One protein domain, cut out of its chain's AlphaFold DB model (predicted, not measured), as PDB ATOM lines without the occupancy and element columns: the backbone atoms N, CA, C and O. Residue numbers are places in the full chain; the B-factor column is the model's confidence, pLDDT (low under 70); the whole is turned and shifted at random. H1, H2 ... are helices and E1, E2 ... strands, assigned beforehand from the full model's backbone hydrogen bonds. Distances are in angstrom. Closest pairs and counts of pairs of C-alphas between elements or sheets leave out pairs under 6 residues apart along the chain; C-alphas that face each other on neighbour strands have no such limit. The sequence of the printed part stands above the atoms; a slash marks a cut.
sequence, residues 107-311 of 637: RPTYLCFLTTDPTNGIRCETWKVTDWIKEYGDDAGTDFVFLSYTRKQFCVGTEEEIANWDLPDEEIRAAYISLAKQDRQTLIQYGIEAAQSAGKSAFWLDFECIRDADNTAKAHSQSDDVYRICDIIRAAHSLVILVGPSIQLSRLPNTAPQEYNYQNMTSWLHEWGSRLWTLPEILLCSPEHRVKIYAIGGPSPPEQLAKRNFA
ATOM      1  N   ARG A 107      72.849   6.296  -0.756       75.69
ATOM      2  CA  ARG A 107      73.262   5.113  -0.001       75.69
ATOM      3  C   ARG A 107      74.786   4.930  -0.034       75.69
ATOM      4  O   ARG A 107      75.446   5.401  -0.961       75.69
ATOM      5  N   PRO A 108      75.372   4.245   0.964       87.38
ATOM      6  CA  PRO A 108      76.762   3.808   0.890       87.38
ATOM      7  C   PRO A 108      76.980   2.859  -0.293       87.38
ATOM      8  O   PRO A 108      76.098   2.077  -0.636       87.38
ATOM      9  N   THR A 109      78.181   2.872  -0.873       86.88
ATOM     10  CA  THR A 109      78.533   1.981  -1.990       86.88
ATOM     11  C   THR A 109      78.554   0.506  -1.566       86.88
ATOM     12  O   THR A 109      78.089  -0.364  -2.303       86.88
ATOM     13  N   TYR A 110      79.066   0.226  -0.363       91.06
ATOM     14  CA  TYR A 110      79.218  -1.119   0.196       91.06
ATOM     15  C   TYR A 110      78.712  -1.187   1.637       91.06
ATOM     16  O   TYR A 110      78.817  -0.209   2.386       91.06
ATOM     17  N   LEU A 111      78.213  -2.362   2.021       93.88
ATOM     18  CA  LEU A 111      77.798  -2.704   3.380       93.88
ATOM     19  C   LEU A 111      78.206  -4.140   3.721       93.88
ATOM     20  O   LEU A 111      78.277  -5.001   2.842       93.88
ATOM     21  N   CYS A 112      78.439  -4.401   5.007       95.06
ATOM     22  CA  CYS A 112      78.643  -5.745   5.536       95.06
ATOM     23  C   CYS A 112      77.287  -6.323   5.960       95.06
ATOM     24  O   CYS A 112      76.761  -5.942   7.009       95.06
ATOM     25  N   PHE A 113      76.721  -7.225   5.160       94.50
ATOM     26  CA  PHE A 113      75.442  -7.882   5.435       94.50
ATOM     27  C   PHE A 113      75.633  -9.142   6.272       94.50
ATOM     28  O   PHE A 113      76.593  -9.890   6.090       94.50
ATOM     29  N   LEU A 114      74.706  -9.379   7.194       92.31
ATOM     30  CA  LEU A 114      74.646 -10.572   8.026       92.31
ATOM     31  C   LEU A 114      74.067 -11.734   7.222       92.31
ATOM     32  O   LEU A 114      72.927 -11.678   6.765       92.31
ATOM     33  N   THR A 115      74.827 -12.819   7.127       85.69
ATOM     34  CA  THR A 115      74.396 -14.069   6.507       85.69
ATOM     35  C   THR A 115      74.358 -15.176   7.556       85.69
ATOM     36  O   THR A 115      75.261 -15.339   8.383       85.69
ATOM     37  N   THR A 116      73.271 -15.942   7.578       79.94
ATOM     38  CA  THR A 116      73.147 -17.118   8.447       79.94
ATOM     39  C   THR A 116      73.761 -18.327   7.760       79.94
ATOM     40  O   THR A 116      73.183 -18.855   6.810       79.94
ATOM     41  N   ASP A 117      74.907 -18.790   8.260       73.69
ATOM     42  CA  ASP A 117      75.511 -20.050   7.841       73.69
ATOM     43  C   ASP A 117      74.965 -21.185   8.735       73.69
ATOM     44  O   ASP A 117      75.133 -21.133   9.961       73.69
ATOM     45  N   PRO A 118      74.335 -22.231   8.165       61.12
ATOM     46  CA  PRO A 118      73.797 -23.363   8.922       61.12
ATOM     47  C   PRO A 118      74.822 -24.090   9.805       61.12
ATOM     48  O   PRO A 118      74.429 -24.817  10.717       61.12
ATOM     49  N   THR A 119      76.123 -23.933   9.536       62.03
ATOM     50  CA  THR A 119      77.194 -24.690  10.205       62.03
ATOM     51  C   THR A 119      78.110 -23.862  11.105       62.03
ATOM     52  O   THR A 119      78.649 -24.412  12.062       62.03
ATOM     53  N   ASN A 120      78.264 -22.558  10.852       60.06
ATOM     54  CA  ASN A 120      79.244 -21.702  11.541       60.06
ATOM     55  C   ASN A 120      78.642 -20.469  12.240       60.06
ATOM     56  O   ASN A 120      79.381 -19.583  12.671       60.06
ATOM     57  N   GLY A 121      77.317 -20.425  12.395       73.69
ATOM     58  CA  GLY A 121      76.621 -19.307  13.025       73.69
ATOM     59  C   GLY A 121      76.438 -18.124  12.073       73.69
ATOM     60  O   GLY A 121      76.338 -18.293  10.860       73.69
ATOM     61  N   ILE A 122      76.347 -16.915  12.624       79.94
ATOM     62  CA  ILE A 122      76.155 -15.700  11.825       79.94
ATOM     63  C   ILE A 122      77.511 -15.218  11.324       79.94
ATOM     64  O   ILE A 122      78.430 -14.983  12.110       79.94
ATOM     65  N   ARG A 123      77.617 -15.082  10.007       84.56
ATOM     66  CA  ARG A 123      78.766 -14.521   9.302       84.56
ATOM     67  C   ARG A 123      78.383 -13.173   8.709       84.56
ATOM     68  O   ARG A 123      77.212 -12.797   8.702       84.56
ATOM     69  N   CYS A 124      79.381 -12.428   8.251       88.69
ATOM     70  CA  CYS A 124      79.147 -11.225   7.473       88.69
ATOM     71  C   CYS A 124      79.827 -11.329   6.113       88.69
ATOM     72  O   CYS A 124      80.949 -11.834   6.012       88.69
ATOM     73  N   GLU A 125      79.170 -10.799   5.095       90.62
ATOM     74  CA  GLU A 125      79.717 -10.664   3.753       90.62
ATOM     75  C   GLU A 125      79.589  -9.216   3.294       90.62
ATOM     76  O   GLU A 125      78.556  -8.573   3.490       90.62
ATOM     77  N   THR A 126      80.646  -8.690   2.682       92.25
ATOM     78  CA  THR A 126      80.661  -7.319   2.171       92.25
ATOM     79  C   THR A 126      80.118  -7.303   0.749       92.25
ATOM     80  O   THR A 126      80.754  -7.838  -0.159       92.25
ATOM     81  N   TRP A 127      78.974  -6.656   0.546       89.75
ATOM     82  CA  TRP A 127      78.315  -6.555  -0.756       89.75
ATOM     83  C   TRP A 127      78.254  -5.112  -1.230       89.75
ATOM     84  O   TRP A 127      78.156  -4.176  -0.429       89.75
ATOM     85  N   LYS A 128      78.280  -4.929  -2.553       89.12
ATOM     86  CA  LYS A 128      77.891  -3.658  -3.156       89.12
ATOM     87  C   LYS A 128      76.381  -3.509  -2.990       89.12
ATOM     88  O   LYS A 128      75.634  -4.418  -3.347       89.12
ATOM     89  N   VAL A 129      75.927  -2.372  -2.469       87.81
ATOM     90  CA  VAL A 129      74.507  -2.183  -2.116       87.81
ATOM     91  C   VAL A 129      73.601  -2.315  -3.343       87.81
ATOM     92  O   VAL A 129      72.542  -2.928  -3.258       87.81
ATOM     93  N   THR A 130      74.049  -1.834  -4.506       86.06
ATOM     94  CA  THR A 130      73.309  -1.977  -5.770       86.06
ATOM     95  C   THR A 130      73.109  -3.430  -6.185       86.06
ATOM     96  O   THR A 130      72.098  -3.758  -6.795       86.06
ATOM     97  N   ASP A 131      74.076  -4.297  -5.887       87.81
ATOM     98  CA  ASP A 131      74.036  -5.699  -6.304       87.81
ATOM     99  C   ASP A 131      73.169  -6.506  -5.330       87.81
ATOM    100  O   ASP A 131      72.380  -7.340  -5.761       87.81
ATOM    101  N   TRP A 132      73.218  -6.162  -4.038       87.25
ATOM    102  CA  TRP A 132      72.317  -6.701  -3.019       87.25
ATOM    103  C   TRP A 132      70.843  -6.430  -3.343       87.25
ATOM    104  O   TRP A 132      70.022  -7.341  -3.314       87.25
ATOM    105  N   ILE A 133      70.502  -5.191  -3.706       86.19
ATOM    106  CA  ILE A 133      69.122  -4.820  -4.057       86.19
ATOM    107  C   ILE A 133      68.648  -5.575  -5.303       86.19
ATOM    108  O   ILE A 133      67.528  -6.074  -5.333       86.19
ATOM    109  N   LYS A 134      69.508  -5.729  -6.316       86.69
ATOM    110  CA  LYS A 134      69.164  -6.500  -7.522       86.69
ATOM    111  C   LYS A 134      68.854  -7.965  -7.222       86.69
ATOM    112  O   LYS A 134      68.024  -8.551  -7.907       86.69
ATOM    113  N   GLU A 135      69.536  -8.557  -6.245       87.75
ATOM    114  CA  GLU A 135      69.362  -9.969  -5.898       87.75
ATOM    115  C   GLU A 135      68.185 -10.214  -4.945       87.75
ATOM    116  O   GLU A 135      67.435 -11.172  -5.133       87.75
ATOM    117  N   TYR A 136      67.995  -9.347  -3.947       84.81
ATOM    118  CA  TYR A 136      67.025  -9.552  -2.862       84.81
ATOM    119  C   TYR A 136      65.790  -8.631  -2.928       84.81
ATOM    120  O   TYR A 136      64.861  -8.810  -2.138       84.81
ATOM    121  N   GLY A 137      65.749  -7.689  -3.874       81.06
ATOM    122  CA  GLY A 137      64.679  -6.703  -4.058       81.06
ATOM    123  C   GLY A 137      64.843  -5.429  -3.216       81.06
ATOM    124  O   GLY A 137      65.723  -5.330  -2.360       81.06
ATOM    125  N   ASP A 138      63.966  -4.446  -3.436       70.56
ATOM    126  CA  ASP A 138      64.037  -3.128  -2.776       70.56
ATOM    127  C   ASP A 138      63.754  -3.171  -1.267       70.56
ATOM    128  O   ASP A 138      64.309  -2.385  -0.498       70.56
ATOM    129  N   ASP A 139      62.953  -4.140  -0.819       71.94
ATOM    130  CA  ASP A 139      62.619  -4.346   0.595       71.94
ATOM    131  C   ASP A 139      63.726  -5.079   1.380       71.94
ATOM    132  O   ASP A 139      63.549  -5.402   2.557       71.94
ATOM    133  N   ALA A 140      64.890  -5.338   0.770       72.06
ATOM    134  CA  ALA A 140      65.964  -6.149   1.351       72.06
ATOM    135  C   ALA A 140      66.676  -5.529   2.574       72.06
ATOM    136  O   ALA A 140      67.700  -6.051   3.020       72.06
ATOM    137  N   GLY A 141      66.143  -4.435   3.130       78.50
ATOM    138  CA  GLY A 141      66.595  -3.811   4.367       78.50
ATOM    139  C   GLY A 141      68.042  -3.338   4.280       78.50
ATOM    140  O   GLY A 141      68.950  -4.008   4.760       78.50
ATOM    141  N   THR A 142      68.266  -2.159   3.703       87.94
ATOM    142  CA  THR A 142      69.607  -1.552   3.609       87.94
ATOM    143  C   THR A 142      69.989  -0.717   4.832       87.94
ATOM    144  O   THR A 142      71.035  -0.076   4.829       87.94
ATOM    145  N   ASP A 143      69.147  -0.686   5.868       91.94
ATOM    146  CA  ASP A 143      69.449  -0.012   7.130       91.94
ATOM    147  C   ASP A 143      70.659  -0.655   7.809       91.94
ATOM    148  O   ASP A 143      70.724  -1.875   7.981       91.94
ATOM    149  N   PHE A 144      71.585   0.173   8.284       95.56
ATOM    150  CA  PHE A 144      72.844  -0.317   8.828       95.56
ATOM    151  C   PHE A 144      73.288   0.420  10.090       95.56
ATOM    152  O   PHE A 144      72.920   1.569  10.346       95.56
ATOM    153  N   VAL A 145      74.120  -0.255  10.882       96.94
ATOM    154  CA  VAL A 145      74.818   0.337  12.030       96.94
ATOM    155  C   VAL A 145      76.195   0.840  11.599       96.94
ATOM    156  O   VAL A 145      76.951   0.112  10.961       96.94
ATOM    157  N   PHE A 146      76.545   2.074  11.958       97.31
ATOM    158  CA  PHE A 146      77.866   2.636  11.676       97.31
ATOM    159  C   PHE A 146      78.833   2.344  12.823       97.31
ATOM    160  O   PHE A 146      78.542   2.686  13.974       97.31
ATOM    161  N   LEU A 147      79.990   1.752  12.516       97.06
ATOM    162  CA  LEU A 147      81.039   1.484  13.495       97.06
ATOM    163  C   LEU A 147      82.159   2.518  13.378       97.06
ATOM    164  O   LEU A 147      82.873   2.583  12.381       97.06
ATOM    165  N   SER A 148      82.347   3.284  14.447       96.62
ATOM    166  CA  SER A 148      83.451   4.219  14.612       96.62
ATOM    167  C   SER A 148      84.520   3.635  15.527       96.62
ATOM    168  O   SER A 148      84.226   3.142  16.617       96.62
ATOM    169  N   TYR A 149      85.777   3.712  15.105       95.62
ATOM    170  CA  TYR A 149      86.928   3.261  15.881       95.62
ATOM    171  C   TYR A 149      88.188   4.034  15.461       95.62
ATOM    172  O   TYR A 149      88.183   4.834  14.524       95.62
ATOM    173  N   THR A 150      89.298   3.823  16.169       93.25
ATOM    174  CA  THR A 150      90.585   4.455  15.852       93.25
ATOM    175  C   THR A 150      91.652   3.411  15.543       93.25
ATOM    176  O   THR A 150      91.920   2.517  16.338       93.25
ATOM    177  N   ARG A 151      92.353   3.593  14.423       91.50
ATOM    178  CA  ARG A 151      93.552   2.832  14.029       91.50
ATOM    179  C   ARG A 151      94.737   2.935  14.998       91.50
ATOM    180  O   ARG A 151      95.679   2.166  14.887       91.50
ATOM    181  N   LYS A 152      94.696   3.863  15.964       91.19
ATOM    182  CA  LYS A 152      95.659   3.878  17.082       91.19
ATOM    183  C   LYS A 152      95.391   2.767  18.098       91.19
ATOM    184  O   LYS A 152      96.309   2.371  18.808       91.19
ATOM    185  N   GLN A 153      94.151   2.285  18.164       94.06
ATOM    186  CA  GLN A 153      93.707   1.231  19.081       94.06
ATOM    187  C   GLN A 153      93.508  -0.102  18.356       94.06
ATOM    188  O   GLN A 153      93.740  -1.142  18.963       94.06
ATOM    189  N   PHE A 154      93.139  -0.073  17.068       94.69
ATOM    190  CA  PHE A 154      92.872  -1.263  16.257       94.69
ATOM    191  C   PHE A 154      93.697  -1.287  14.964       94.69
ATOM    192  O   PHE A 154      93.584  -0.390  14.131       94.69
ATOM    193  N   CYS A 155      94.511  -2.317  14.761       92.88
ATOM    194  CA  CYS A 155      95.284  -2.489  13.537       92.88
ATOM    195  C   CYS A 155      94.394  -3.085  12.438       92.88
ATOM    196  O   CYS A 155      93.872  -4.182  12.593       92.88
ATOM    197  N   VAL A 156      94.213  -2.384  11.318       92.00
ATOM    198  CA  VAL A 156      93.358  -2.852  10.203       92.00
ATOM    199  C   VAL A 156      94.086  -2.952   8.862       92.00
ATOM    200  O   VAL A 156      93.452  -3.265   7.853       92.00
ATOM    201  N   GLY A 157      95.400  -2.698   8.863       87.25
ATOM    202  CA  GLY A 157      96.265  -2.794   7.687       87.25
ATOM    203  C   GLY A 157      96.285  -4.198   7.095       87.25
ATOM    204  O   GLY A 157      96.262  -5.190   7.828       87.25
ATOM    205  N   THR A 158      96.334  -4.292   5.768       87.38
ATOM    206  CA  THR A 158      96.617  -5.562   5.091       87.38
ATOM    207  C   THR A 158      98.077  -5.968   5.309       87.38
ATOM    208  O   THR A 158      98.925  -5.142   5.649       87.38
ATOM    209  N   GLU A 159      98.401  -7.248   5.104       86.44
ATOM    210  CA  GLU A 159      99.791  -7.723   5.218       86.44
ATOM    211  C   GLU A 159     100.734  -6.959   4.271       86.44
ATOM    212  O   GLU A 159     101.853  -6.621   4.652       86.44
ATOM    213  N   GLU A 160     100.255  -6.619   3.072       85.12
ATOM    214  CA  GLU A 160     100.986  -5.823   2.080       85.12
ATOM    215  C   GLU A 160     101.198  -4.372   2.531       85.12
ATOM    216  O   GLU A 160     102.277  -3.813   2.340       85.12
ATOM    217  N   GLU A 161     100.190  -3.748   3.151       84.94
ATOM    218  CA  GLU A 161     100.322  -2.397   3.701       84.94
ATOM    219  C   GLU A 161     101.351  -2.377   4.833       84.94
ATOM    220  O   GLU A 161     102.251  -1.538   4.822       84.94
ATOM    221  N   ILE A 162     101.267  -3.334   5.762       86.44
ATOM    222  CA  ILE A 162     102.168  -3.437   6.918       86.44
ATOM    223  C   ILE A 162     103.611  -3.721   6.476       86.44
ATOM    224  O   ILE A 162     104.554  -3.215   7.090       86.44
ATOM    225  N   ALA A 163     103.809  -4.482   5.396       86.25
ATOM    226  CA  ALA A 163     105.136  -4.713   4.826       86.25
ATOM    227  C   ALA A 163     105.819  -3.409   4.372       86.25
ATOM    228  O   ALA A 163     107.039  -3.292   4.474       86.25
ATOM    229  N   ASN A 164     105.036  -2.421   3.930       86.06
ATOM    230  CA  ASN A 164     105.529  -1.122   3.472       86.06
ATOM    231  C   ASN A 164     105.677  -0.082   4.597       86.06
ATOM    232  O   ASN A 164     106.123   1.037   4.334       86.06
ATOM    233  N   TRP A 165     105.289  -0.402   5.835       86.19
ATOM    234  CA  TRP A 165     105.426   0.524   6.960       86.19
ATOM    235  C   TRP A 165     106.884   0.644   7.415       86.19
ATOM    236  O   TRP A 165     107.613  -0.349   7.510       86.19
ATOM    237  N   ASP A 166     107.284   1.872   7.757       85.75
ATOM    238  CA  ASP A 166     108.590   2.178   8.346       85.75
ATOM    239  C   ASP A 166     108.623   1.719   9.813       85.75
ATOM    240  O   ASP A 166     108.314   2.467  10.742       85.75
ATOM    241  N   LEU A 167     108.890   0.425  10.003       85.12
ATOM    242  CA  LEU A 167     108.958  -0.240  11.302       85.12
ATOM    243  C   LEU A 167     110.406  -0.648  11.613       85.12
ATOM    244  O   LEU A 167     111.069  -1.212  10.739       85.12
ATOM    245  N   PRO A 168     110.880  -0.423  12.853       80.06
ATOM    246  CA  PRO A 168     112.286  -0.605  13.210       80.06
ATOM    247  C   PRO A 168     112.738  -2.072  13.233       80.06
ATOM    248  O   PRO A 168     113.874  -2.345  12.858       80.06
ATOM    249  N   ASP A 169     111.858  -3.007  13.623       85.31
ATOM    250  CA  ASP A 169     112.205  -4.416  13.861       85.31
ATOM    251  C   ASP A 169     111.230  -5.398  13.184       85.31
ATOM    252  O   ASP A 169     110.013  -5.181  13.163       85.31
ATOM    253  N   GLU A 170     111.748  -6.543  12.717       86.31
ATOM    254  CA  GLU A 170     110.934  -7.634  12.144       86.31
ATOM    255  C   GLU A 170     109.988  -8.283  13.164       86.31
ATOM    256  O   GLU A 170     108.882  -8.690  12.816       86.31
ATOM    257  N   GLU A 171     110.381  -8.352  14.440       87.69
ATOM    258  CA  GLU A 171     109.521  -8.879  15.508       87.69
ATOM    259  C   GLU A 171     108.286  -7.990  15.717       87.69
ATOM    260  O   GLU A 171     107.163  -8.482  15.837       87.69
ATOM    261  N   ILE A 172     108.479  -6.668  15.675       87.56
ATOM    262  CA  ILE A 172     107.391  -5.689  15.752       87.56
ATOM    263  C   ILE A 172     106.496  -5.809  14.517       87.56
ATOM    264  O   ILE A 172     105.273  -5.806  14.653       87.56
ATOM    265  N   ARG A 173     107.069  -5.981  13.319       89.25
ATOM    266  CA  ARG A 173     106.293  -6.211  12.090       89.25
ATOM    267  C   ARG A 173     105.438  -7.478  12.180       89.25
ATOM    268  O   ARG A 173     104.244  -7.424  11.887       89.25
ATOM    269  N   ALA A 174     106.003  -8.591  12.646       90.00
ATOM    270  CA  ALA A 174     105.263  -9.836  12.860       90.00
ATOM    271  C   ALA A 174     104.138  -9.673  13.899       90.00
ATOM    272  O   ALA A 174     103.041 -10.209  13.714       90.00
ATOM    273  N   ALA A 175     104.377  -8.891  14.959       90.31
ATOM    274  CA  ALA A 175     103.352  -8.536  15.936       90.31
ATOM    275  C   ALA A 175     102.224  -7.692  15.316       90.31
ATOM    276  O   ALA A 175     101.058  -7.969  15.570       90.31
ATOM    277  N   TYR A 176     102.530  -6.717  14.452       91.00
ATOM    278  CA  TYR A 176     101.501  -5.949  13.739       91.00
ATOM    279  C   TYR A 176     100.663  -6.818  12.795       91.00
ATOM    280  O   TYR A 176      99.449  -6.634  12.740       91.00
ATOM    281  N   ILE A 177     101.274  -7.775  12.089       91.38
ATOM    282  CA  ILE A 177     100.559  -8.699  11.189       91.38
ATOM    283  C   ILE A 177      99.591  -9.592  11.976       91.38
ATOM    284  O   ILE A 177      98.438  -9.769  11.573       91.38
ATOM    285  N   SER A 178     100.030 -10.160  13.104       92.00
ATOM    286  CA  SER A 178      99.159 -10.991  13.944       92.00
ATOM    287  C   SER A 178      98.040 -10.167  14.589       92.00
ATOM    288  O   SER A 178      96.880 -10.586  14.573       92.00
ATOM    289  N   LEU A 179      98.366  -8.960  15.058       92.56
ATOM    290  CA  LEU A 179      97.414  -8.020  15.638       92.56
ATOM    291  C   LEU A 179      96.368  -7.560  14.618       92.56
ATOM    292  O   LEU A 179      95.191  -7.503  14.954       92.56
ATOM    293  N   ALA A 180      96.764  -7.301  13.368       92.94
ATOM    294  CA  ALA A 180      95.850  -6.894  12.303       92.94
ATOM    295  C   ALA A 180      94.769  -7.946  12.024       92.94
ATOM    296  O   ALA A 180      93.589  -7.616  11.889       92.94
ATOM    297  N   LYS A 181      95.153  -9.229  11.992       92.50
ATOM    298  CA  LYS A 181      94.204 -10.345  11.838       92.50
ATOM    299  C   LYS A 181      93.219 -10.403  13.001       92.50
ATOM    300  O   LYS A 181      92.017 -10.553  12.785       92.50
ATOM    301  N   GLN A 182      93.724 -10.260  14.225       93.31
ATOM    302  CA  GLN A 182      92.903 -10.298  15.431       93.31
ATOM    303  C   GLN A 182      91.942  -9.104  15.515       93.31
ATOM    304  O   GLN A 182      90.763  -9.285  15.822       93.31
ATOM    305  N   ASP A 183      92.423  -7.895  15.239       94.75
ATOM    306  CA  ASP A 183      91.643  -6.664  15.352       94.75
ATOM    307  C   ASP A 183      90.565  -6.573  14.276       94.75
ATOM    308  O   ASP A 183      89.423  -6.260  14.606       94.75
ATOM    309  N   ARG A 184      90.866  -6.944  13.023       94.06
ATOM    310  CA  ARG A 184      89.845  -7.054  11.967       94.06
ATOM    311  C   ARG A 184      88.730  -8.021  12.365       94.06
ATOM    312  O   ARG A 184      87.558  -7.657  12.292       94.06
ATOM    313  N   GLN A 185      89.082  -9.209  12.868       93.50
ATOM    314  CA  GLN A 185      88.097 -10.185  13.346       93.50
ATOM    315  C   GLN A 185      87.275  -9.643  14.526       93.50
ATOM    316  O   GLN A 185      86.068  -9.862  14.597       93.50
ATOM    317  N   THR A 186      87.917  -8.918  15.441       94.06
ATOM    318  CA  THR A 186      87.266  -8.322  16.616       94.06
ATOM    319  C   THR A 186      86.269  -7.234  16.213       94.06
ATOM    320  O   THR A 186      85.137  -7.235  16.691       94.06
ATOM    321  N   LEU A 187      86.653  -6.333  15.304       95.75
ATOM    322  CA  LEU A 187      85.781  -5.271  14.786       95.75
ATOM    323  C   LEU A 187      84.569  -5.850  14.047       95.75
ATOM    324  O   LEU A 187      83.449  -5.393  14.266       95.75
ATOM    325  N   ILE A 188      84.777  -6.890  13.235       95.12
ATOM    326  CA  ILE A 188      83.696  -7.622  12.563       95.12
ATOM    327  C   ILE A 188      82.742  -8.244  13.587       95.12
ATOM    328  O   ILE A 188      81.529  -8.094  13.465       95.12
ATOM    329  N   GLN A 189      83.270  -8.894  14.627       94.19
ATOM    330  CA  GLN A 189      82.445  -9.525  15.656       94.19
ATOM    331  C   GLN A 189      81.580  -8.504  16.411       94.19
ATOM    332  O   GLN A 189      80.392  -8.754  16.628       94.19
ATOM    333  N   TYR A 190      82.143  -7.346  16.768       95.31
ATOM    334  CA  TYR A 190      81.371  -6.250  17.358       95.31
ATOM    335  C   TYR A 190      80.349  -5.665  16.378       95.31
ATOM    336  O   TYR A 190      79.262  -5.281  16.803       95.31
ATOM    337  N   GLY A 191      80.661  -5.621  15.080       95.44
ATOM    338  CA  GLY A 191      79.721  -5.208  14.034       95.44
ATOM    339  C   GLY A 191      78.511  -6.127  13.943       95.44
ATOM    340  O   GLY A 191      77.376  -5.648  13.937       95.44
ATOM    341  N   ILE A 192      78.747  -7.439  13.986       94.69
ATOM    342  CA  ILE A 192      77.693  -8.455  14.025       94.69
ATOM    343  C   ILE A 192      76.821  -8.274  15.271       94.69
ATOM    344  O   ILE A 192      75.604  -8.131  15.153       94.69
ATOM    345  N   GLU A 193      77.428  -8.201  16.457       94.00
ATOM    346  CA  GLU A 193      76.695  -8.020  17.717       94.00
ATOM    347  C   GLU A 193      75.869  -6.723  17.719       94.00
ATOM    348  O   GLU A 193      74.707  -6.707  18.140       94.00
ATOM    349  N   ALA A 194      76.444  -5.627  17.225       95.12
ATOM    350  CA  ALA A 194      75.787  -4.331  17.152       95.12
ATOM    351  C   ALA A 194      74.577  -4.335  16.209       95.12
ATOM    352  O   ALA A 194      73.512  -3.835  16.590       95.12
ATOM    353  N   ALA A 195      74.726  -4.908  15.011       95.25
ATOM    354  CA  ALA A 195      73.656  -5.030  14.027       95.25
ATOM    355  C   ALA A 195      72.519  -5.917  14.552       95.25
ATOM    356  O   ALA A 195      71.361  -5.495  14.549       95.25
ATOM    357  N   GLN A 196      72.844  -7.073  15.140       93.81
ATOM    358  CA  GLN A 196      71.861  -7.943  15.791       93.81
ATOM    359  C   GLN A 196      71.130  -7.238  16.938       93.81
ATOM    360  O   GLN A 196      69.905  -7.297  17.027       93.81
ATOM    361  N   SER A 197      71.863  -6.527  17.801       93.50
ATOM    362  CA  SER A 197      71.292  -5.763  18.917       93.50
ATOM    363  C   SER A 197      70.369  -4.629  18.451       93.50
ATOM    364  O   SER A 197      69.484  -4.221  19.203       93.50
ATOM    365  N   ALA A 198      70.581  -4.097  17.247       94.19
ATOM    366  CA  ALA A 198      69.732  -3.081  16.628       94.19
ATOM    367  C   ALA A 198      68.609  -3.673  15.751       94.19
ATOM    368  O   ALA A 198      67.776  -2.920  15.252       94.19
ATOM    369  N   GLY A 199      68.576  -4.997  15.551       93.44
ATOM    370  CA  GLY A 199      67.637  -5.650  14.638       93.44
ATOM    371  C   GLY A 199      67.864  -5.279  13.170       93.44
ATOM    372  O   GLY A 199      66.900  -5.196  12.413       93.44
ATOM    373  N   LYS A 200      69.113  -5.000  12.781       94.12
ATOM    374  CA  LYS A 200      69.501  -4.620  11.416       94.12
ATOM    375  C   LYS A 200      70.291  -5.736  10.741       94.12
ATOM    376  O   LYS A 200      71.022  -6.470  11.401       94.12
ATOM    377  N   SER A 201      70.123  -5.853   9.429       92.25
ATOM    378  CA  SER A 201      70.766  -6.855   8.568       92.25
ATOM    379  C   SER A 201      72.189  -6.473   8.175       92.25
ATOM    380  O   SER A 201      72.908  -7.331   7.676       92.25
ATOM    381  N   ALA A 202      72.608  -5.223   8.388       95.69
ATOM    382  CA  ALA A 202      73.903  -4.741   7.934       95.69
ATOM    383  C   ALA A 202      74.613  -3.820   8.934       95.69
ATOM    384  O   ALA A 202      74.012  -3.200   9.820       95.69
ATOM    385  N   PHE A 203      75.923  -3.694   8.750       96.75
ATOM    386  CA  PHE A 203      76.757  -2.689   9.397       96.75
ATOM    387  C   PHE A 203      77.817  -2.153   8.430       96.75
ATOM    388  O   PHE A 203      78.067  -2.730   7.372       96.75
ATOM    389  N   TRP A 204      78.432  -1.029   8.788       95.88
ATOM    390  CA  TRP A 204      79.441  -0.362   7.969       95.88
ATOM    391  C   TRP A 204      80.773  -0.251   8.715       95.88
ATOM    392  O   TRP A 204      80.812   0.214   9.858       95.88
ATOM    393  N   LEU A 205      81.856  -0.658   8.045       93.75
ATOM    394  CA  LEU A 205      83.248  -0.536   8.485       93.75
ATOM    395  C   LEU A 205      84.084   0.066   7.356       93.75
ATOM    396  O   LEU A 205      84.026  -0.411   6.224       93.75
ATOM    397  N   ASP A 206      84.913   1.058   7.670       89.75
ATOM    398  CA  ASP A 206      85.725   1.776   6.681       89.75
ATOM    399  C   ASP A 206      86.652   0.846   5.878       89.75
ATOM    400  O   ASP A 206      86.657   0.910   4.653       89.75
ATOM    401  N   PHE A 207      87.384  -0.063   6.530       89.00
ATOM    402  CA  PHE A 207      88.360  -0.943   5.872       89.00
ATOM    403  C   PHE A 207      87.740  -2.087   5.056       89.00
ATOM    404  O   PHE A 207      88.482  -2.798   4.382       89.00
ATOM    405  N   GLU A 208      86.421  -2.287   5.132       89.81
ATOM    406  CA  GLU A 208      85.669  -3.259   4.322       89.81
ATOM    407  C   GLU A 208      84.869  -2.564   3.213       89.81
ATOM    408  O   GLU A 208      84.828  -3.027   2.065       89.81
ATOM    409  N   CYS A 209      84.229  -1.447   3.568       89.31
ATOM    410  CA  CYS A 209      83.239  -0.769   2.740       89.31
ATOM    411  C   CYS A 209      83.827   0.368   1.892       89.31
ATOM    412  O   CYS A 209      83.208   0.759   0.905       89.31
ATOM    413  N   ILE A 210      85.005   0.899   2.237       84.94
ATOM    414  CA  ILE A 210      85.731   1.833   1.369       84.94
ATOM    415  C   ILE A 210      86.697   1.024   0.508       84.94
ATOM    416  O   ILE A 210      87.635   0.394   1.001       84.94
ATOM    417  N   ARG A 211      86.452   1.044  -0.800       81.50
ATOM    418  CA  ARG A 211      87.233   0.303  -1.789       81.50
ATOM    419  C   ARG A 211      87.808   1.268  -2.817       81.50
ATOM    420  O   ARG A 211      87.160   2.240  -3.200       81.50
ATOM    421  N   ASP A 212      89.046   1.008  -3.229       74.12
ATOM    422  CA  ASP A 212      89.672   1.746  -4.331       74.12
ATOM    423  C   ASP A 212      89.012   1.374  -5.673       74.12
ATOM    424  O   ASP A 212      88.218   0.436  -5.743       74.12
ATOM    425  N   ALA A 213      89.381   2.066  -6.758       66.56
ATOM    426  CA  ALA A 213      88.882   1.789  -8.111       66.56
ATOM    427  C   ALA A 213      89.071   0.321  -8.556       66.56
ATOM    428  O   ALA A 213      88.300  -0.184  -9.368       66.56
ATOM    429  N   ASP A 214      90.049  -0.379  -7.973       66.75
ATOM    430  CA  ASP A 214      90.320  -1.801  -8.209       66.75
ATOM    431  C   ASP A 214      89.393  -2.744  -7.405       66.75
ATOM    432  O   ASP A 214      89.618  -3.951  -7.359       66.75
ATOM    433  N   ASN A 215      88.369  -2.217  -6.719       66.44
ATOM    434  CA  ASN A 215      87.461  -2.929  -5.806       66.44
ATOM    435  C   ASN A 215      88.137  -3.616  -4.603       66.44
ATOM    436  O   ASN A 215      87.503  -4.400  -3.884       66.44
ATOM    437  N   THR A 216      89.405  -3.307  -4.339       66.06
ATOM    438  CA  THR A 216      90.149  -3.810  -3.180       66.06
ATOM    439  C   THR A 216      89.901  -2.934  -1.959       66.06
ATOM    440  O   THR A 216      90.058  -1.713  -2.033       66.06
ATOM    441  N   ALA A 217      89.570  -3.560  -0.830       66.62
ATOM    442  CA  ALA A 217      89.448  -2.877   0.449       66.62
ATOM    443  C   ALA A 217      90.839  -2.735   1.091       66.62
ATOM    444  O   ALA A 217      91.549  -3.727   1.279       66.62
ATOM    445  N   LYS A 218      91.247  -1.498   1.381       66.00
ATOM    446  CA  LYS A 218      92.558  -1.157   1.955       66.00
ATOM    447  C   LYS A 218      92.366  -0.339   3.219       66.00
ATOM    448  O   LYS A 218      91.396   0.416   3.315       66.00
ATOM    449  N   ALA A 219      93.287  -0.434   4.177       57.25
ATOM    450  CA  ALA A 219      93.215   0.421   5.356       57.25
ATOM    451  C   ALA A 219      93.373   1.892   4.961       57.25
ATOM    452  O   ALA A 219      92.629   2.742   5.440       57.25
ATOM    453  N   HIS A 220      94.282   2.223   4.045       57.50
ATOM    454  CA  HIS A 220      94.452   3.593   3.553       57.50
ATOM    455  C   HIS A 220      93.964   3.731   2.107       57.50
ATOM    456  O   HIS A 220      94.758   3.949   1.194       57.50
ATOM    457  N   SER A 221      92.648   3.610   1.898       59.44
ATOM    458  CA  SER A 221      92.049   3.876   0.584       59.44
ATOM    459  C   SER A 221      92.290   5.326   0.144       59.44
ATOM    460  O   SER A 221      92.196   6.262   0.942       59.44
ATOM    461  N   GLN A 222      92.595   5.508  -1.143       60.00
ATOM    462  CA  GLN A 222      92.727   6.825  -1.784       60.00
ATOM    463  C   GLN A 222      91.438   7.268  -2.494       60.00
ATOM    464  O   GLN A 222      91.463   8.256  -3.244       60.00
ATOM    465  N   SER A 223      90.350   6.520  -2.280       66.50
ATOM    466  CA  SER A 223      89.032   6.767  -2.851       66.50
ATOM    467  C   SER A 223      88.445   8.086  -2.354       66.50
ATOM    468  O   SER A 223      88.582   8.455  -1.184       66.50
ATOM    469  N   ASP A 224      87.732   8.777  -3.240       64.19
ATOM    470  CA  ASP A 224      86.980   9.982  -2.886       64.19
ATOM    471  C   ASP A 224      85.824   9.670  -1.910       64.19
ATOM    472  O   ASP A 224      85.346  10.570  -1.213       64.19
ATOM    473  N   ASP A 225      85.442   8.392  -1.763       68.62
ATOM    474  CA  ASP A 225      84.448   7.917  -0.788       68.62
ATOM    475  C   ASP A 225      84.835   8.223   0.670       68.62
ATOM    476  O   ASP A 225      83.957   8.351   1.526       68.62
ATOM    477  N   VAL A 226      86.122   8.446   0.968       74.31
ATOM    478  CA  VAL A 226      86.566   8.903   2.299       74.31
ATOM    479  C   VAL A 226      85.905  10.237   2.671       74.31
ATOM    480  O   VAL A 226      85.509  10.446   3.818       74.31
ATOM    481  N   TYR A 227      85.702  11.129   1.702       74.25
ATOM    482  CA  TYR A 227      85.043  12.418   1.931       74.25
ATOM    483  C   TYR A 227      83.509  12.308   1.997       74.25
ATOM    484  O   TYR A 227      82.842  13.270   2.389       74.25
ATOM    485  N   ARG A 228      82.945  11.132   1.683       79.19
ATOM    486  CA  ARG A 228      81.511  10.811   1.781       79.19
ATOM    487  C   ARG A 228      81.109  10.189   3.118       79.19
ATOM    488  O   ARG A 228      79.920  10.003   3.354       79.19
ATOM    489  N   ILE A 229      82.043   9.939   4.040       86.38
ATOM    490  CA  ILE A 229      81.739   9.386   5.377       86.38
ATOM    491  C   ILE A 229      80.646  10.192   6.096       86.38
ATOM    492  O   ILE A 229      79.779   9.625   6.755       86.38
ATOM    493  N   CYS A 230      80.633  11.515   5.915       88.12
ATOM    494  CA  CYS A 230      79.610  12.394   6.485       88.12
ATOM    495  C   CYS A 230      78.196  12.158   5.920       88.12
ATOM    496  O   CYS A 230      77.220  12.528   6.566       88.12
ATOM    497  N   ASP A 231      78.056  11.600   4.722       85.94
ATOM    498  CA  ASP A 231      76.761  11.198   4.158       85.94
ATOM    499  C   ASP A 231      76.376   9.798   4.620       85.94
ATOM    500  O   ASP A 231      75.244   9.581   5.043       85.94
ATOM    501  N   ILE A 232      77.352   8.890   4.665       89.69
ATOM    502  CA  ILE A 232      77.179   7.530   5.184       89.69
ATOM    503  C   ILE A 232      76.652   7.575   6.623       89.69
ATOM    504  O   ILE A 232      75.659   6.928   6.938       89.69
ATOM    505  N   ILE A 233      77.243   8.390   7.499       92.50
ATOM    506  CA  ILE A 233      76.782   8.495   8.891       92.50
ATOM    507  C   ILE A 233      75.368   9.082   9.020       92.50
ATOM    508  O   ILE A 233      74.640   8.703   9.934       92.50
ATOM    509  N   ARG A 234      74.958   9.979   8.112       90.44
ATOM    510  CA  ARG A 234      73.595  10.539   8.105       90.44
ATOM    511  C   ARG A 234      72.556   9.495   7.718       90.44
ATOM    512  O   ARG A 234      71.434   9.568   8.203       90.44
ATOM    513  N   ALA A 235      72.933   8.563   6.843       91.06
ATOM    514  CA  ALA A 235      72.093   7.450   6.417       91.06
ATOM    515  C   ALA A 235      72.091   6.279   7.418       91.06
ATOM    516  O   ALA A 235      71.248   5.392   7.325       91.06
ATOM    517  N   ALA A 236      73.028   6.254   8.369       94.56
ATOM    518  CA  ALA A 236      73.131   5.177   9.340       94.56
ATOM    519  C   ALA A 236      71.973   5.203  10.348       94.56
ATOM    520  O   ALA A 236      71.616   6.247  10.896       94.56
ATOM    521  N   HIS A 237      71.458   4.020  10.682       95.38
ATOM    522  CA  HIS A 237      70.409   3.854  11.685       95.38
ATOM    523  C   HIS A 237      70.889   4.250  13.089       95.38
ATOM    524  O   HIS A 237      70.197   4.936  13.835       95.38
ATOM    525  N   SER A 238      72.092   3.813  13.473       96.31
ATOM    526  CA  SER A 238      72.680   4.138  14.775       96.31
ATOM    527  C   SER A 238      74.206   4.138  14.722       96.31
ATOM    528  O   SER A 238      74.804   3.511  13.846       96.31
ATOM    529  N   LEU A 239      74.827   4.847  15.669       97.19
ATOM    530  CA  LEU A 239      76.278   4.937  15.820       97.19
ATOM    531  C   LEU A 239      76.767   4.063  16.977       97.19
ATOM    532  O   LEU A 239      76.274   4.152  18.109       97.19
ATOM    533  N   VAL A 240      77.803   3.284  16.691       97.31
ATOM    534  CA  VAL A 240      78.563   2.496  17.654       97.31
ATOM    535  C   VAL A 240      79.999   2.995  17.689       97.31
ATOM    536  O   VAL A 240      80.620   3.173  16.648       97.31
ATOM    537  N   ILE A 241      80.534   3.200  18.889       97.38
ATOM    538  CA  ILE A 241      81.936   3.555  19.107       97.38
ATOM    539  C   ILE A 241      82.641   2.373  19.752       97.38
ATOM    540  O   ILE A 241      82.224   1.903  20.812       97.38
ATOM    541  N   LEU A 242      83.726   1.928  19.133       97.00
ATOM    542  CA  LEU A 242      84.594   0.879  19.647       97.00
ATOM    543  C   LEU A 242      85.882   1.511  20.175       97.00
ATOM    544  O   LEU A 242      86.595   2.201  19.441       97.00
ATOM    545  N   VAL A 243      86.180   1.269  21.451       96.38
ATOM    546  CA  VAL A 243      87.397   1.745  22.116       96.38
ATOM    547  C   VAL A 243      88.213   0.593  22.694       96.38
ATOM    548  O   VAL A 243      87.681  -0.423  23.145       96.38
ATOM    549  N   GLY A 244      89.527   0.757  22.711       95.00
ATOM    550  CA  GLY A 244      90.449  -0.231  23.255       95.00
ATOM    551  C   GLY A 244      91.797   0.378  23.624       95.00
ATOM    552  O   GLY A 244      92.020   1.569  23.404       95.00
ATOM    553  N   PRO A 245      92.709  -0.424  24.194       94.00
ATOM    554  CA  PRO A 245      94.045   0.040  24.519       94.00
ATOM    555  C   PRO A 245      94.821   0.465  23.271       94.00
ATOM    556  O   PRO A 245      94.715  -0.144  22.208       94.00
ATOM    557  N   SER A 246      95.634   1.510  23.423       92.25
ATOM    558  CA  SER A 246      96.501   2.010  22.355       92.25
ATOM    559  C   SER A 246      97.537   0.951  21.974       92.25
ATOM    560  O   SER A 246      98.196   0.371  22.845       92.25
ATOM    561  N   ILE A 247      97.699   0.709  20.672       90.00
ATOM    562  CA  ILE A 247      98.588  -0.332  20.145       90.00
ATOM    563  C   ILE A 247     100.018  -0.085  20.623       90.00
ATOM    564  O   ILE A 247     100.641  -0.962  21.223       90.00
ATOM    565  N   GLN A 248     100.497   1.143  20.425       84.81
ATOM    566  CA  GLN A 248     101.871   1.540  20.729       84.81
ATOM    567  C   GLN A 248     102.194   1.511  22.225       84.81
ATOM    568  O   GLN A 248     103.346   1.305  22.591       84.81
ATOM    569  N   LEU A 249     101.200   1.724  23.093       82.44
ATOM    570  CA  LEU A 249     101.426   1.842  24.535       82.44
ATOM    571  C   LEU A 249     101.206   0.537  25.297       82.44
ATOM    572  O   LEU A 249     101.690   0.419  26.424       82.44
ATOM    573  N   SER A 250     100.417  -0.398  24.760       83.19
ATOM    574  CA  SER A 250      99.900  -1.506  25.578       83.19
ATOM    575  C   SER A 250      99.624  -2.815  24.839       83.19
ATOM    576  O   SER A 250      99.157  -3.758  25.477       83.19
ATOM    577  N   ARG A 251      99.849  -2.901  23.520       84.19
ATOM    578  CA  ARG A 251      99.549  -4.123  22.741       84.19
ATOM    579  C   ARG A 251     100.725  -4.668  21.932       84.19
ATOM    580  O   ARG A 251     100.599  -5.740  21.348       84.19
ATOM    581  N   LEU A 252     101.853  -3.960  21.893       84.69
ATOM    582  CA  LEU A 252     103.084  -4.425  21.248       84.69
ATOM    583  C   LEU A 252     103.982  -5.203  22.228       84.69
ATOM    584  O   LEU A 252     103.836  -5.052  23.447       84.69
ATOM    585  N   PRO A 253     104.937  -6.013  21.731       79.69
ATOM    586  CA  PRO A 253     105.938  -6.656  22.578       79.69
ATOM    587  C   PRO A 253     106.634  -5.637  23.495       79.69
ATOM    588  O   PRO A 253     106.890  -4.504  23.091       79.69
ATOM    589  N   ASN A 254     106.931  -6.034  24.736       79.75
ATOM    590  CA  ASN A 254     107.544  -5.192  25.779       79.75
ATOM    591  C   ASN A 254     106.680  -4.039  26.326       79.75
ATOM    592  O   ASN A 254     107.183  -3.207  27.082       79.75
ATOM    593  N   THR A 255     105.384  -3.996  26.005       82.75
ATOM    594  CA  THR A 255     104.442  -3.045  26.614       82.75
ATOM    595  C   THR A 255     103.590  -3.707  27.696       82.75
ATOM    596  O   THR A 255     103.327  -4.909  27.654       82.75
ATOM    597  N   ALA A 256     103.179  -2.932  28.704       84.56
ATOM    598  CA  ALA A 256     102.310  -3.439  29.760       84.56
ATOM    599  C   ALA A 256     100.859  -3.514  29.247       84.56
ATOM    600  O   ALA A 256     100.337  -2.485  28.801       84.56
ATOM    601  N   PRO A 257     100.192  -4.682  29.320       85.19
ATOM    602  CA  PRO A 257      98.810  -4.805  28.882       85.19
ATOM    603  C   PRO A 257      97.901  -3.939  29.756       85.19
ATOM    604  O   PRO A 257      98.017  -3.919  30.983       85.19
ATOM    605  N   GLN A 258      96.986  -3.217  29.114       86.75
ATOM    606  CA  GLN A 258      95.955  -2.445  29.798       86.75
ATOM    607  C   GLN A 258      94.633  -3.199  29.762       86.75
ATOM    608  O   GLN A 258      94.074  -3.446  28.694       86.75
ATOM    609  N   GLU A 259      94.113  -3.514  30.943       89.50
ATOM    610  CA  GLU A 259      92.778  -4.082  31.100       89.50
ATOM    611  C   GLU A 259      91.702  -2.993  31.130       89.50
ATOM    612  O   GLU A 259      91.968  -1.805  31.364       89.50
ATOM    613  N   TYR A 260      90.459  -3.416  30.917       92.62
ATOM    614  CA  TYR A 260      89.307  -2.541  31.034       92.62
ATOM    615  C   TYR A 260      89.139  -2.035  32.470       92.62
ATOM    616  O   TYR A 260      89.003  -2.797  33.426       92.62
ATOM    617  N   ASN A 261      89.073  -0.717  32.607       93.06
ATOM    618  CA  ASN A 261      88.520  -0.042  33.771       93.06
ATOM    619  C   ASN A 261      87.985   1.330  33.337       93.06
ATOM    620  O   ASN A 261      88.256   1.799  32.230       93.06
ATOM    621  N   TYR A 262      87.240   1.999  34.216       88.50
ATOM    622  CA  TYR A 262      86.591   3.271  33.889       88.50
ATOM    623  C   TYR A 262      87.577   4.395  33.499       88.50
ATOM    624  O   TYR A 262      87.279   5.218  32.626       88.50
ATOM    625  N   GLN A 263      88.762   4.436  34.118       90.44
ATOM    626  CA  GLN A 263      89.782   5.449  33.825       90.44
ATOM    627  C   GLN A 263      90.437   5.193  32.462       90.44
ATOM    628  O   GLN A 263      90.515   6.108  31.641       90.44
ATOM    629  N   ASN A 264      90.815   3.944  32.189       92.69
ATOM    630  CA  ASN A 264      91.359   3.512  30.904       92.69
ATOM    631  C   ASN A 264      90.354   3.751  29.777       92.69
ATOM    632  O   ASN A 264      90.707   4.374  28.784       92.69
ATOM    633  N   MET A 265      89.084   3.384  29.968       91.88
ATOM    634  CA  MET A 265      88.019   3.653  28.996       91.88
ATOM    635  C   MET A 265      87.903   5.146  28.666       91.88
ATOM    636  O   MET A 265      87.736   5.512  27.507       91.88
ATOM    637  N   THR A 266      88.010   6.018  29.672       92.62
ATOM    638  CA  THR A 266      87.966   7.473  29.456       92.62
ATOM    639  C   THR A 266      89.180   7.956  28.660       92.62
ATOM    640  O   THR A 266      89.022   8.764  27.749       92.62
ATOM    641  N   SER A 267      90.371   7.418  28.935       93.25
ATOM    642  CA  SER A 267      91.584   7.691  28.152       93.25
ATOM    643  C   SER A 267      91.457   7.216  26.699       93.25
ATOM    644  O   SER A 267      91.751   7.966  25.767       93.25
ATOM    645  N   TRP A 268      90.940   6.004  26.480       95.06
ATOM    646  CA  TRP A 268      90.722   5.450  25.143       95.06
ATOM    647  C   TRP A 268      89.685   6.262  24.361       95.06
ATOM    648  O   TRP A 268      89.875   6.536  23.175       95.06
ATOM    649  N   LEU A 269      88.616   6.715  25.023       95.06
ATOM    650  CA  LEU A 269      87.608   7.579  24.410       95.06
ATOM    651  C   LEU A 269      88.169   8.964  24.062       95.06
ATOM    652  O   LEU A 269      87.818   9.524  23.026       95.06
ATOM    653  N   HIS A 270      89.059   9.502  24.893       94.19
ATOM    654  CA  HIS A 270      89.763  10.749  24.608       94.19
ATOM    655  C   HIS A 270      90.699  10.612  23.395       94.19
ATOM    656  O   HIS A 270      90.717  11.472  22.514       94.19
ATOM    657  N   GLU A 271      91.445   9.507  23.290       93.62
ATOM    658  CA  GLU A 271      92.281   9.229  22.114       93.62
ATOM    659  C   GLU A 271      91.432   9.076  20.841       93.62
ATOM    660  O   GLU A 271      91.788   9.627  19.796       93.62
ATOM    661  N   TRP A 272      90.278   8.410  20.924       95.25
ATOM    662  CA  TRP A 272      89.305   8.342  19.831       95.25
ATOM    663  C   TRP A 272      88.783   9.738  19.440       95.25
ATOM    664  O   TRP A 272      88.829  10.123  18.268       95.25
ATOM    665  N   GLY A 273      88.367  10.548  20.415       93.56
ATOM    666  CA  GLY A 273      87.839  11.895  20.185       93.56
ATOM    667  C   GLY A 273      88.874  12.878  19.629       93.56
ATOM    668  O   GLY A 273      88.506  13.855  18.973       93.56
ATOM    669  N   SER A 274      90.167  12.603  19.817       92.25
ATOM    670  CA  SER A 274      91.257  13.431  19.289       92.25
ATOM    671  C   SER A 274      91.381  13.407  17.760       92.25
ATOM    672  O   SER A 274      92.052  14.273  17.197       92.25
ATOM    673  N   ARG A 275      90.750  12.449  17.070       91.12
ATOM    674  CA  ARG A 275      90.774  12.351  15.604       91.12
ATOM    675  C   ARG A 275      89.864  13.366  14.922       91.12
ATOM    676  O   ARG A 275      88.825  13.756  15.440       91.12
ATOM    677  N   LEU A 276      90.238  13.736  13.698       90.44
ATOM    678  CA  LEU A 276      89.484  14.687  12.882       90.44
ATOM    679  C   LEU A 276      88.044  14.224  12.578       90.44
ATOM    680  O   LEU A 276      87.101  14.976  12.815       90.44
ATOM    681  N   TRP A 277      87.882  12.996  12.076       88.62
ATOM    682  CA  TRP A 277      86.610  12.487  11.538       88.62
ATOM    683  C   TRP A 277      85.608  12.006  12.597       88.62
ATOM    684  O   TRP A 277      84.409  11.969  12.327       88.62
ATOM    685  N   THR A 278      86.052  11.775  13.835       91.94
ATOM    686  CA  THR A 278      85.177  11.306  14.924       91.94
ATOM    687  C   THR A 278      84.205  12.375  15.417       91.94
ATOM    688  O   THR A 278      83.136  12.062  15.943       91.94
ATOM    689  N   LEU A 279      84.525  13.659  15.213       94.25
ATOM    690  CA  LEU A 279      83.590  14.745  15.501       94.25
ATOM    691  C   LEU A 279      82.403  14.757  14.518       94.25
ATOM    692  O   LEU A 279      81.272  14.703  15.001       94.25
ATOM    693  N   PRO A 280      82.598  14.806  13.183       93.56
ATOM    694  CA  PRO A 280      81.510  14.673  12.219       93.56
ATOM    695  C   PRO A 280      80.655  13.434  12.458       93.56
ATOM    696  O   PRO A 280      79.436  13.536  12.400       93.56
ATOM    697  N   GLU A 281      81.268  12.298  12.796       94.44
ATOM    698  CA  GLU A 281      80.538  11.062  13.091       94.44
ATOM    699  C   GLU A 281      79.514  11.250  14.224       94.44
ATOM    700  O   GLU A 281      78.356  10.864  14.085       94.44
ATOM    701  N   ILE A 282      79.887  11.920  15.322       95.25
ATOM    702  CA  ILE A 282      78.945  12.221  16.413       95.25
ATOM    703  C   ILE A 282      77.966  13.334  16.058       95.25
ATOM    704  O   ILE A 282      76.797  13.270  16.433       95.25
ATOM    705  N   LEU A 283      78.415  14.382  15.369       95.19
ATOM    706  CA  LEU A 283      77.540  15.502  15.022       95.19
ATOM    707  C   LEU A 283      76.441  15.083  14.046       95.19
ATOM    708  O   LEU A 283      75.331  15.606  14.124       95.19
ATOM    709  N   LEU A 284      76.727  14.139  13.157       94.19
ATOM    710  CA  LEU A 284      75.861  13.784  12.038       94.19
ATOM    711  C   LEU A 284      75.105  12.467  12.230       94.19
ATOM    712  O   LEU A 284      74.234  12.172  11.418       94.19
ATOM    713  N   CYS A 285      75.378  11.709  13.296       94.81
ATOM    714  CA  CYS A 285      74.597  10.516  13.611       94.81
ATOM    715  C   CYS A 285      73.144  10.854  13.976       94.81
ATOM    716  O   CYS A 285      72.852  11.941  14.505       94.81
ATOM    717  N   SER A 286      72.248   9.898  13.715       91.19
ATOM    718  CA  SER A 286      70.832  10.006  14.069       91.19
ATOM    719  C   SER A 286      70.657  10.257  15.578       91.19
ATOM    720  O   SER A 286      71.246   9.539  16.392       91.19
ATOM    721  N   PRO A 287      69.852  11.258  15.985       90.62
ATOM    722  CA  PRO A 287      69.537  11.499  17.391       90.62
ATOM    723  C   PRO A 287      68.493  10.518  17.956       90.62
ATOM    724  O   PRO A 287      68.256  10.522  19.164       90.62
ATOM    725  N   GLU A 288      67.860   9.694  17.112       91.88
ATOM    726  CA  GLU A 288      66.784   8.768  17.502       91.88
ATOM    727  C   GLU A 288      67.279   7.650  18.425       91.88
ATOM    728  O   GLU A 288      66.556   7.180  19.307       91.88
ATOM    729  N   HIS A 289      68.544   7.258  18.262       93.62
ATOM    730  CA  HIS A 289      69.161   6.171  19.006       93.62
ATOM    731  C   HIS A 289      70.308   6.674  19.882       93.62
ATOM    732  O   HIS A 289      71.052   7.593  19.541       93.62
ATOM    733  N   ARG A 290      70.475   6.044  21.051       95.81
ATOM    734  CA  ARG A 290      71.624   6.318  21.920       95.81
ATOM    735  C   ARG A 290      72.887   5.734  21.292       95.81
ATOM    736  O   ARG A 290      72.875   4.598  20.825       95.81
ATOM    737  N   VAL A 291      73.980   6.488  21.358       96.56
ATOM    738  CA  VAL A 291      75.306   6.038  20.932       96.56
ATOM    739  C   VAL A 291      75.765   4.932  21.878       96.56
ATOM    740  O   VAL A 291      75.814   5.145  23.095       96.56
ATOM    741  N   LYS A 292      76.087   3.756  21.335       96.50
ATOM    742  CA  LYS A 292      76.610   2.625  22.116       96.50
ATOM    743  C   LYS A 292      78.136   2.663  22.112       96.50
ATOM    744  O   LYS A 292      78.736   2.811  21.051       96.50
ATOM    745  N   ILE A 293      78.758   2.514  23.276       96.38
ATOM    746  CA  ILE A 293      80.213   2.515  23.443       96.38
ATOM    747  C   ILE A 293      80.642   1.127  23.916       96.38
ATOM    748  O   ILE A 293      80.375   0.741  25.055       96.38
ATOM    749  N   TYR A 294      81.309   0.386  23.039       95.88
ATOM    750  CA  TYR A 294      81.901  -0.906  23.363       95.88
ATOM    751  C   TYR A 294      83.374  -0.704  23.688       95.88
ATOM    752  O   TYR A 294      84.090   0.008  22.986       95.88
ATOM    753  N   ALA A 295      83.827  -1.364  24.746       94.50
ATOM    754  CA  ALA A 295      85.227  -1.395  25.122       94.50
ATOM    755  C   ALA A 295      85.743  -2.835  25.069       94.50
ATOM    756  O   ALA A 295      85.028  -3.755  25.474       94.50
ATOM    757  N   ILE A 296      86.986  -3.034  24.623       92.31
ATOM    758  CA  ILE A 296      87.647  -4.344  24.728       92.31
ATOM    759  C   ILE A 296      87.690  -4.755  26.208       92.31
ATOM    760  O   ILE A 296      88.213  -4.017  27.042       92.31
ATOM    761  N   GLY A 297      87.120  -5.920  26.535       89.69
ATOM    762  CA  GLY A 297      86.990  -6.401  27.918       89.69
ATOM    763  C   GLY A 297      85.967  -5.633  28.768       89.69
ATOM    764  O   GLY A 297      85.936  -5.799  29.985       89.69
ATOM    765  N   GLY A 298      85.157  -4.774  28.144       90.06
ATOM    766  CA  GLY A 298      84.099  -4.009  28.792       90.06
ATOM    767  C   GLY A 298      82.843  -4.830  29.105       90.06
ATOM    768  O   GLY A 298      82.745  -6.006  28.749       90.06
ATOM    769  N   PRO A 299      81.860  -4.214  29.781       89.69
ATOM    770  CA  PRO A 299      80.604  -4.870  30.118       89.69
ATOM    771  C   PRO A 299      79.759  -5.164  28.869       89.69
ATOM    772  O   PRO A 299      79.746  -4.388  27.913       89.69
ATOM    773  N   SER A 300      78.998  -6.258  28.928       88.06
ATOM    774  CA  SER A 300      77.882  -6.542  28.021       88.06
ATOM    775  C   SER A 300      76.588  -6.547  28.853       88.06
ATOM    776  O   SER A 300      76.499  -7.333  29.803       88.06
ATOM    777  N   PRO A 301      75.611  -5.654  28.589       90.00
ATOM    778  CA  PRO A 301      75.528  -4.730  27.452       90.00
ATOM    779  C   PRO A 301      76.474  -3.508  27.553       90.00
ATOM    780  O   PRO A 301      76.847  -3.112  28.660       90.00
ATOM    781  N   PRO A 302      76.823  -2.884  26.409       94.25
ATOM    782  CA  PRO A 302      77.712  -1.718  26.336       94.25
ATOM    783  C   PRO A 302      77.104  -0.449  26.960       94.25
ATOM    784  O   PRO A 302      75.884  -0.322  27.104       94.25
ATOM    785  N   GLU A 303      77.956   0.538  27.268       94.19
ATOM    786  CA  GLU A 303      77.520   1.858  27.750       94.19
ATOM    787  C   GLU A 303      76.686   2.571  26.668       94.19
ATOM    788  O   GLU A 303      77.041   2.554  25.492       94.19
ATOM    789  N   GLN A 304      75.579   3.221  27.052       95.19
ATOM    790  CA  GLN A 304      74.693   3.923  26.115       95.19
ATOM    791  C   GLN A 304      74.514   5.396  26.471       95.19
ATOM    792  O   GLN A 304      73.921   5.750  27.503       95.19
ATOM    793  N   LEU A 305      74.898   6.280  25.558       94.88
ATOM    794  CA  LEU A 305      74.897   7.717  25.788       94.88
ATOM    795  C   LEU A 305      74.032   8.462  24.768       94.88
ATOM    796  O   LEU A 305      74.089   8.216  23.571       94.88
ATOM    797  N   ALA A 306      73.211   9.395  25.251       94.25
ATOM    798  CA  ALA A 306      72.497  10.309  24.364       94.25
ATOM    799  C   ALA A 306      73.490  11.274  23.703       94.25
ATOM    800  O   ALA A 306      74.391  11.770  24.386       94.25
ATOM    801  N   LYS A 307      73.278  11.592  22.422       94.00
ATOM    802  CA  LYS A 307      74.126  12.494  21.627       94.00
ATOM    803  C   LYS A 307      74.402  13.826  22.345       94.00
ATOM    804  O   LYS A 307      75.568  14.160  22.560       94.00
ATOM    805  N   ARG A 308      73.380  14.498  22.890       91.50
ATOM    806  CA  ARG A 308      73.536  15.681  23.768       91.50
ATOM    807  C   ARG A 308      74.547  15.549  24.903       91.50
ATOM    808  O   ARG A 308      75.275  16.496  25.201       91.50
ATOM    809  N   ASN A 309      74.597  14.394  25.553       92.44
ATOM    810  CA  ASN A 309      75.422  14.194  26.742       92.44
ATOM    811  C   ASN A 309      76.862  13.806  26.386       92.44
ATOM    812  O   ASN A 309      77.714  13.756  27.272       92.44
ATOM    813  N   PHE A 310      77.149  13.555  25.107       91.50
ATOM    814  CA  PHE A 310      78.440  13.042  24.672       91.50
ATOM    815  C   PHE A 310      79.584  14.026  24.933       91.50
ATOM    816  O   PHE A 310      80.637  13.630  25.429       91.50
ATOM    817  N   ALA A 311      79.354  15.326  24.727       89.75
ATOM    818  CA  ALA A 311      80.349  16.356  25.037       89.75
ATOM    819  C   ALA A 311      80.792  16.335  26.517       89.75
ATOM    820  O   ALA A 311      81.945  16.622  26.818       89.75
TER     821      ALA A 311
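This is residues 107 to 311 of the 637 residues of an uncharacterized protein of Macrophomina phaseolina (strain MS6) (UniProt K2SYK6). A strongly twisted sheet of seven strands, curled like part of a barrel, wraps round residues 187 to 198 of the long helix H3, with H1, H5, H7 and H8 over its other face: three layers, helices on both faces of a sheet. H3 reaches past the sheet with its earlier residues, where H2 packs on it. The printed part has 205 residues, with nine named helices and seven named strands in the order E1 E2 H1 E3 H2 H3 E4 H4 H5 E5 H6 H7 H8 E6 E7 H9; the mixed sheet runs E2 E1 E4 E3 E5 E6 E7. The class is mixed, the whole compact, with a radius of gyration of the C-alphas of 17.1 A and spans of 52 by 41 by 38 A.

E1, residues 110 to 117, begins at C-alpha 110, (79.218, -1.119, 0.196), and measures 20.8 A; E2, 121 to 128, measures 22.5 A. Next come H1, 129 to 136, E3, 144 to 148, H2, 159 to 163, and H3, 170 to 198, 41.7 A long. E4, 202 to 204, H4, 206 to 209, H5, 224 to 235, E5, 238 to 243, H6, 247 to 250, H7, 262 to 273, and H8, 278 to 284, follow. E6, 291 to 295, E7, 303 to 305, and H9, 307 to 311, end at C-alpha 311, (80.349, 16.356, 25.037).

E1 and E2 form an antiparallel hairpin, with N 113 and O 125 2.8 A apart. E3 and E5 are parallel, with N 148 and O 240 2.8 A apart. E3, H2, H3 and E4 make a strand-helix-strand unit, two parallel neighbour strands with helices between, its crossover right-handed; E5, H6, H7, H8 and E6 make another. E2, H1, E3 and E4, H4, H5, E5 are split units, other strands lying between, both right-handed. H3 is on the sheet, its Ala 195 C-alpha 5.8 A from that of Val 145. H8 runs along E5, 14 degrees on the local plane. H5 touches H8 with residues 229 to 234 alone, closest at the C-alphas of Arg 234 and Leu 284, 5.6 A. H4 only grazes the sheet; H6 and H9 are not on it, H9 only just, with 4 pairs of C-alphas within 10 A. Every O i to N i+4 pair is within hydrogen-bond range in H1, H2, H3, H7 and H8; H5 has 3 of 8, with 6 of 9 O i to N i+3, H9 0 of 1, with 1 of 2, and H4 and H6 are too short.

The farthest C-alphas, Gly 137 and Asn 254, are 52.2 A apart. The printed part has no cut; links H4 to H5 and H6 to H7 are long. Residues 118 to 120 and 213 to 225 have pLDDT under 70.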